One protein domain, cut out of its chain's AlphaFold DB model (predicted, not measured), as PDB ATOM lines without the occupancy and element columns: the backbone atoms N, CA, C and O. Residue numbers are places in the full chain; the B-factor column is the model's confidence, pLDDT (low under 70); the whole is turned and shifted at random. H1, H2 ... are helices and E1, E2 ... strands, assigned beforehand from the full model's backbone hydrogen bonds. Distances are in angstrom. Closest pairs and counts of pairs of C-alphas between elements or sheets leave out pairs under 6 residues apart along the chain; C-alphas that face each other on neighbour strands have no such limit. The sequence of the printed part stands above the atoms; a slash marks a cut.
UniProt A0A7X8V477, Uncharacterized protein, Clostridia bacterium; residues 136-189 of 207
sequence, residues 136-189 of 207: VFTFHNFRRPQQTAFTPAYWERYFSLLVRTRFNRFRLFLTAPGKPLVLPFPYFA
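Overview. This is residues 136 to 189 of the 207 residues of an uncharacterized protein of Clostridia bacterium (UniProt A0A7X8V477). What does the model show? Two parallel strands, E1 and E2, lie side by side, and the chain between them loops out through one helix, H1. Residues 150 to 157 and 183 to 188 stick out. What is it made of? The 54 printed residues, under half in named elements, run E1, H1, E2; the class is mixed. The whole is loose, radius of gyration of the C-alphas 13.4 A, spanning 37 by 25 by 16 A.

Along the chain. Where is the sheet? E1, residues 136 to 141, begins at C-alpha 136 (30.847, 29.710, 130.110) and is 16.6 A long. E2, residues 169 to 175, is 19.3 A long and ends at C-alpha 175 (46.233, 24.362, 131.006). Where is the helix? H1, residues 152 to 164, is 18.2 A long.

Arrangement. How do E1 and E2 pair? They are parallel neighbours at 18 degrees; N 138 and O 171, 2.9 A, are within hydrogen-bond range. Where does H1 come in? E1, H1 and E2 form a strand-helix-strand unit, parallel neighbour strands with a helix between, its crossover right-handed. In H1 every O i to N i+4 pair is within hydrogen-bond range.

Size, cuts and confidence. How large is it? The two C-alphas farthest apart, of Arg 164 and Lys 179, are 37.5 A apart. Are there cuts or long links? The printed part has no cut; link E1 to H1 is short, H1 to E2 tight. Where is confidence low? Residues 140 to 150 and 175 to 189 have pLDDT under 70.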
ATOM      1  N   VAL A 136      29.584  29.022 130.382       93.38
ATOM      2  CA  VAL A 136      30.847  29.710 130.110       93.38
ATOM      3  C   VAL A 136      32.018  28.804 130.467       93.38
ATOM      4  O   VAL A 136      31.948  27.994 131.397       93.38
ATOM      5  N   PHE A 137      33.120  28.961 129.744       87.94
ATOM      6  CA  PHE A 137      34.378  28.326 130.099       87.94
ATOM      7  C   PHE A 137      35.505  29.345 130.169       87.94
ATOM      8  O   PHE A 137      35.520  30.326 129.428       87.94
ATOM      9  N   THR A 138      36.469  29.089 131.045       79.19
ATOM     10  CA  THR A 138      37.700  29.872 131.124       79.19
ATOM     11  C   THR A 138      38.910  28.954 131.085       79.19
ATOM     12  O   THR A 138      38.894  27.861 131.655       79.19
ATOM     13  N   PHE A 139      39.959  29.399 130.399       73.12
ATOM     14  CA  PHE A 139      41.247  28.721 130.378       73.12
ATOM     15  C   PHE A 139      42.179  29.409 131.360       73.12
ATOM     16  O   PHE A 139      42.512  30.585 131.197       73.12
ATOM     17  N   HIS A 140      42.649  28.660 132.348       69.75
ATOM     18  CA  HIS A 140      43.722  29.122 133.204       69.75
ATOM     19  C   HIS A 140      45.065  28.657 132.644       69.75
ATOM     20  O   HIS A 140      45.278  27.459 132.436       69.75
ATOM     21  N   ASN A 141      45.970  29.603 132.385       64.00
ATOM     22  CA  ASN A 141      47.318  29.317 131.904       64.00
ATOM     23  C   ASN A 141      48.345  29.653 132.979       64.00
ATOM     24  O   ASN A 141      48.685  30.817 133.186       64.00
ATOM     25  N   PHE A 142      48.899  28.611 133.595       62.66
ATOM     26  CA  PHE A 142      49.894  28.734 134.659       62.66
ATOM     27  C   PHE A 142      51.209  29.405 134.210       62.66
ATOM     28  O   PHE A 142      52.001  29.813 135.053       62.66
ATOM     29  N   ARG A 143      51.467  29.577 132.899       60.28
ATOM     30  CA  ARG A 143      52.624  30.357 132.404       60.28
ATOM     31  C   ARG A 143      52.432  31.870 132.513       60.28
ATOM     32  O   ARG A 143      53.375  32.615 132.257       60.28
ATOM     33  N   ARG A 144      51.230  32.341 132.858       60.59
ATOM     34  CA  ARG A 144      50.932  33.759 133.100       60.59
ATOM     35  C   ARG A 144      50.453  33.945 134.547       60.59
ATOM     36  O   ARG A 144      49.259  34.142 134.766       60.59
ATOM     37  N   PRO A 145      51.372  33.926 135.532       54.34
ATOM     38  CA  PRO A 145      51.039  33.996 136.960       54.34
ATOM     39  C   PRO A 145      50.409  35.330 137.398       54.34
ATOM     40  O   PRO A 145      49.892  35.427 138.502       54.34
ATOM     41  N   GLN A 146      50.398  36.354 136.536       55.50
ATOM     42  CA  GLN A 146      49.732  37.637 136.798       55.50
ATOM     43  C   GLN A 146      48.197  37.578 136.698       55.50
ATOM     44  O   GLN A 146      47.536  38.601 136.863       55.50
ATOM     45  N   GLN A 147      47.596  36.415 136.420       57.91
ATOM     46  CA  GLN A 147      46.146  36.284 136.513       57.91
ATOM     47  C   GLN A 147      45.728  36.357 137.989       57.91
ATOM     48  O   GLN A 147      45.803  35.373 138.715       57.91
ATOM     49  N   THR A 148      45.210  37.512 138.409       53.47
ATOM     50  CA  THR A 148      44.526  37.780 139.694       53.47
ATOM     51  C   THR A 148      43.270  36.916 139.924       53.47
ATOM     52  O   THR A 148      42.444  37.221 140.778       53.47
ATOM     53  N   ALA A 149      43.086  35.856 139.136       59.16
ATOM     54  CA  ALA A 149      41.855  35.107 138.934       59.16
ATOM     55  C   ALA A 149      41.545  34.093 140.048       59.16
ATOM     56  O   ALA A 149      40.698  33.238 139.838       59.16
ATOM     57  N   PHE A 150      42.215  34.149 141.204       67.94
ATOM     58  CA  PHE A 150      42.020  33.184 142.298       67.94
ATOM     59  C   PHE A 150      41.695  33.801 143.654       67.94
ATOM     60  O   PHE A 150      41.601  33.071 144.637       67.94
ATOM     61  N   THR A 151      41.497  35.116 143.748       80.81
ATOM     62  CA  THR A 151      40.981  35.660 145.008       80.81
ATOM     63  C   THR A 151      39.506  35.267 145.165       80.81
ATOM     64  O   THR A 151      38.767  35.310 144.176       80.81
ATOM     65  N   PRO A 152      39.043  34.910 146.379       84.62
ATOM     66  CA  PRO A 152      37.624  34.645 146.627       84.62
ATOM     67  C   PRO A 152      36.729  35.788 146.135       84.62
ATOM     68  O   PRO A 152      35.799  35.553 145.374       84.62
ATOM     69  N   ALA A 153      37.124  37.038 146.405       86.12
ATOM     70  CA  ALA A 153      36.407  38.232 145.955       86.12
ATOM     71  C   ALA A 153      36.262  38.339 144.421       86.12
ATOM     72  O   ALA A 153      35.261  38.854 143.920       86.12
ATOM     73  N   TYR A 154      37.249  37.870 143.642       84.81
ATOM     74  CA  TYR A 154      37.119  37.814 142.183       84.81
ATOM     75  C   TYR A 154      36.045  36.803 141.770       84.81
ATOM     76  O   TYR A 154      35.194  37.126 140.940       84.81
ATOM     77  N   TRP A 155      36.085  35.597 142.344       87.19
ATOM     78  CA  TRP A 155      35.146  34.524 142.017       87.19
ATOM     79  C   TRP A 155      33.730  34.821 142.479       87.19
ATOM     80  O   TRP A 155      32.804  34.569 141.717       87.19
ATOM     81  N   GLU A 156      33.558  35.417 143.656       87.69
ATOM     82  CA  GLU A 156      32.264  35.909 144.134       87.69
ATOM     83  C   GLU A 156      31.660  36.877 143.117       87.69
ATOM     84  O   GLU A 156      30.583  36.620 142.583       87.69
ATOM     85  N   ARG A 157      32.404  37.922 142.724       87.06
ATOM     86  CA  ARG A 157      31.940  38.877 141.708       87.06
ATOM     87  C   ARG A 157      31.641  38.204 140.366       87.06
ATOM     88  O   ARG A 157      30.666  38.556 139.703       87.06
ATOM     89  N   TYR A 158      32.482  37.262 139.941       90.06
ATOM     90  CA  TYR A 158      32.303  36.548 138.678       90.06
ATOM     91  C   TYR A 158      31.064  35.645 138.699       90.06
ATOM     92  O   TYR A 158      30.271  35.680 137.761       90.06
ATOM     93  N   PHE A 159      30.841  34.880 139.768       90.06
ATOM     94  CA  PHE A 159      29.668  34.017 139.889       90.06
ATOM     95  C   PHE A 159      28.381  34.817 140.089       90.06
ATOM     96  O   PHE A 159      27.381  34.471 139.465       90.06
ATOM     97  N   SER A 160      28.405  35.930 140.826       87.38
ATOM     98  CA  SER A 160      27.269  36.859 140.874       87.38
ATOM     99  C   SER A 160      26.909  37.381 139.479       87.38
ATOM    100  O   SER A 160      25.732  37.407 139.121       87.38
ATOM    101  N   LEU A 161      27.899  37.725 138.644       91.12
ATOM    102  CA  LEU A 161      27.659  38.096 137.244       91.12
ATOM    103  C   LEU A 161      27.016  36.948 136.451       91.12
ATOM    104  O   LEU A 161      26.073  37.186 135.692       91.12
ATOM    105  N   LEU A 162      27.495  35.710 136.617       93.69
ATOM    106  CA  LEU A 162      26.912  34.553 135.933       93.69
ATOM    107  C   LEU A 162      25.458  34.315 136.344       93.69
ATOM    108  O   LEU A 162      24.634  34.057 135.472       93.69
ATOM    109  N   VAL A 163      25.118  34.454 137.629       91.75
ATOM    110  CA  VAL A 163      23.733  34.303 138.100       91.75
ATOM    111  C   VAL A 163      22.836  35.399 137.522       91.75
ATOM    112  O   VAL A 163      21.776  35.078 136.988       91.75
ATOM    113  N   ARG A 164      23.282  36.666 137.529       90.31
ATOM    114  CA  ARG A 164      22.552  37.799 136.916       90.31
ATOM    115  C   ARG A 164      22.277  37.589 135.432       90.31
ATOM    116  O   ARG A 164      21.176  37.814 134.951       90.31
ATOM    117  N   THR A 165      23.271  37.081 134.712       93.50
ATOM    118  CA  THR A 165      23.159  36.748 133.280       93.50
ATOM    119  C   THR A 165      22.593  35.344 133.032       93.50
ATOM    120  O   THR A 165      22.525  34.875 131.896       93.50
ATOM    121  N   ARG A 166      22.145  34.675 134.101       95.00
ATOM    122  CA  ARG A 166      21.482  33.369 134.130       95.00
ATOM    123  C   ARG A 166      22.318  32.222 133.558       95.00
ATOM    124  O   ARG A 166      21.753  31.185 133.215       95.00
ATOM    125  N   PHE A 167      23.643  32.345 133.466       96.00
ATOM    126  CA  PHE A 167      24.517  31.207 133.172       96.00
ATOM    127  C   PHE A 167      24.459  30.201 134.318       96.00
ATOM    128  O   PHE A 167      24.575  30.551 135.489       96.00
ATOM    129  N   ASN A 168      24.276  28.930 133.969       94.94
ATOM    130  CA  ASN A 168      24.018  27.866 134.935       94.94
ATOM    131  C   ASN A 168      25.082  26.769 134.934       94.94
ATOM    132  O   ASN A 168      24.927  25.753 135.612       94.94
ATOM    133  N   ARG A 169      26.153  26.963 134.160       95.06
ATOM    134  CA  ARG A 169      27.295  26.060 134.126       95.06
ATOM    135  C   ARG A 169      28.579  26.846 133.901       95.06
ATOM    136  O   ARG A 169      28.671  27.663 132.988       95.06
ATOM    137  N   PHE A 170      29.575  26.572 134.728       92.44
ATOM    138  CA  PHE A 170      30.911  27.132 134.606       92.44
ATOM    139  C   PHE A 170      31.918  25.992 134.466       92.44
ATOM    140  O   PHE A 170      31.877  25.029 135.234       92.44
ATOM    141  N   ARG A 171      32.816  26.089 133.480       88.19
ATOM    142  CA  ARG A 171      33.929  25.151 133.293       88.19
ATOM    143  C   ARG A 171      35.268  25.864 133.398       88.19
ATOM    144  O   ARG A 171      35.572  26.761 132.613       88.19
ATOM    145  N   LEU A 172      36.097  25.400 134.322       83.31
ATOM    146  CA  LEU A 172      37.486  25.821 134.438       83.31
ATOM    147  C   LEU A 172      38.388  24.795 133.749       83.31
ATOM    148  O   LEU A 172      38.509  23.661 134.204       83.31
ATOM    149  N   PHE A 173      39.032  25.202 132.659       76.19
ATOM    150  CA  PHE A 173      40.051  24.405 131.986       76.19
ATOM    151  C   PHE A 173      41.433  24.810 132.490       76.19
ATOM    152  O   PHE A 173      41.903  25.921 132.237       76.19
ATOM    153  N   LEU A 174      42.103  23.900 133.190       72.44
ATOM    154  CA  LEU A 174      43.465  24.108 133.673       72.44
ATOM    155  C   LEU A 174      44.459  23.685 132.583       72.44
ATOM    156  O   LEU A 174      44.541  22.512 132.229       72.44
ATOM    157  N   THR A 175      45.208  24.641 132.025       62.84
ATOM    158  CA  THR A 175      46.233  24.362 131.006       62.84
ATOM    159  C   THR A 175      47.605  24.251 131.663       62.84
ATOM    160  O   THR A 175      48.143  25.232 132.164       62.84
ATOM    161  N   ALA A 176      48.171  23.045 131.681       56.69
ATOM    162  CA  ALA A 176      49.434  22.752 132.353       56.69
ATOM    163  C   ALA A 176      50.629  23.490 131.713       56.69
ATOM    164  O   ALA A 176      50.786  23.461 130.486       56.69
ATOM    165  N   PRO A 177      51.544  24.091 132.496       47.44
ATOM    166  CA  PRO A 177      52.780  24.613 131.956       47.44
ATOM    167  C   PRO A 177      53.775  23.453 131.781       47.44
ATOM    168  O   PRO A 177      54.336  22.932 132.733       47.44
ATOM    169  N   GLY A 178      54.051  23.064 130.535       52.84
ATOM    170  CA  GLY A 178      55.306  22.379 130.183       52.84
ATOM    171  C   GLY A 178      55.397  20.855 130.326       52.84
ATOM    172  O   GLY A 178      56.361  20.310 129.804       52.84
ATOM    173  N   LYS A 179      54.425  20.151 130.906       49.91
ATOM    174  CA  LYS A 179      54.239  18.690 130.767       49.91
ATOM    175  C   LYS A 179      52.742  18.386 130.862       49.91
ATOM    176  O   LYS A 179      52.041  19.150 131.525       49.91
ATOM    177  N   PRO A 180      52.220  17.343 130.195       43.97
ATOM    178  CA  PRO A 180      50.791  17.100 130.188       43.97
ATOM    179  C   PRO A 180      50.351  16.679 131.595       43.97
ATOM    180  O   PRO A 180      50.337  15.499 131.911       43.97
ATOM    181  N   LEU A 181      49.848  17.623 132.396       49.62
ATOM    182  CA  LEU A 181      48.736  17.345 133.316       49.62
ATOM    183  C   LEU A 181      47.444  17.192 132.492       49.62
ATOM    184  O   LEU A 181      46.394  17.732 132.805       49.62
ATOM    185  N   VAL A 182      47.541  16.426 131.407       50.75
ATOM    186  CA  VAL A 182      46.478  15.546 130.953       50.75
ATOM    187  C   VAL A 182      46.716  14.255 131.731       50.75
ATOM    188  O   VAL A 182      46.981  13.208 131.155       50.75
ATOM    189  N   LEU A 183      46.748  14.336 133.064       53.31
ATOM    190  CA  LEU A 183      46.502  13.135 133.833       53.31
ATOM    191  C   LEU A 183      45.001  12.923 133.646       53.31
ATOM    192  O   LEU A 183      44.232  13.758 134.120       53.31
ATOM    193  N   PRO A 184      44.541  11.838 132.998       54.66
ATOM    194  CA  PRO A 184      43.128  11.452 133.061       54.66
ATOM    195  C   PRO A 184      42.640  11.246 134.514       54.66
ATOM    196  O   PRO A 184      41.461  11.005 134.749       54.66
ATOM    197  N   PHE A 185      43.555  11.372 135.481       59.16
ATOM    198  CA  PHE A 185      43.478  11.000 136.874       59.16
ATOM    199  C   PHE A 185      44.094  12.111 137.762       59.16
ATOM    200  O   PHE A 185      45.222  11.969 138.241       59.16
ATOM    201  N   PRO A 186      43.398  13.247 137.967       55.28
ATOM    202  CA  PRO A 186      43.885  14.387 138.764       55.28
ATOM    203  C   PRO A 186      44.194  14.037 140.230       55.28
ATOM    204  O   PRO A 186      44.901  14.767 140.913       55.28
ATOM    205  N   TYR A 187      43.712  12.891 140.693       58.38
ATOM    206  CA  TYR A 187      43.912  12.352 142.030       58.38
ATOM    207  C   TYR A 187      45.307  11.756 142.304       58.38
ATOM    208  O   TYR A 187      45.561  11.306 143.417       58.38
ATOM    209  N   PHE A 188      46.210  11.751 141.318       55.91
ATOM    210  CA  PHE A 188      47.633  11.436 141.525       55.91
ATOM    211  C   PHE A 188      48.491  12.661 141.882       55.91
ATOM    212  O   PHE A 188      49.694  12.514 142.095       55.91
ATOM    213  N   ALA A 189      47.916  13.867 141.918       60.06
ATOM    214  CA  ALA A 189      48.636  15.050 142.372       60.06
ATOM    215  C   ALA A 189      48.721  15.051 143.908       60.06
ATOM    216  O   ALA A 189      47.695  15.137 144.576       60.06
TER     217      ALA A 189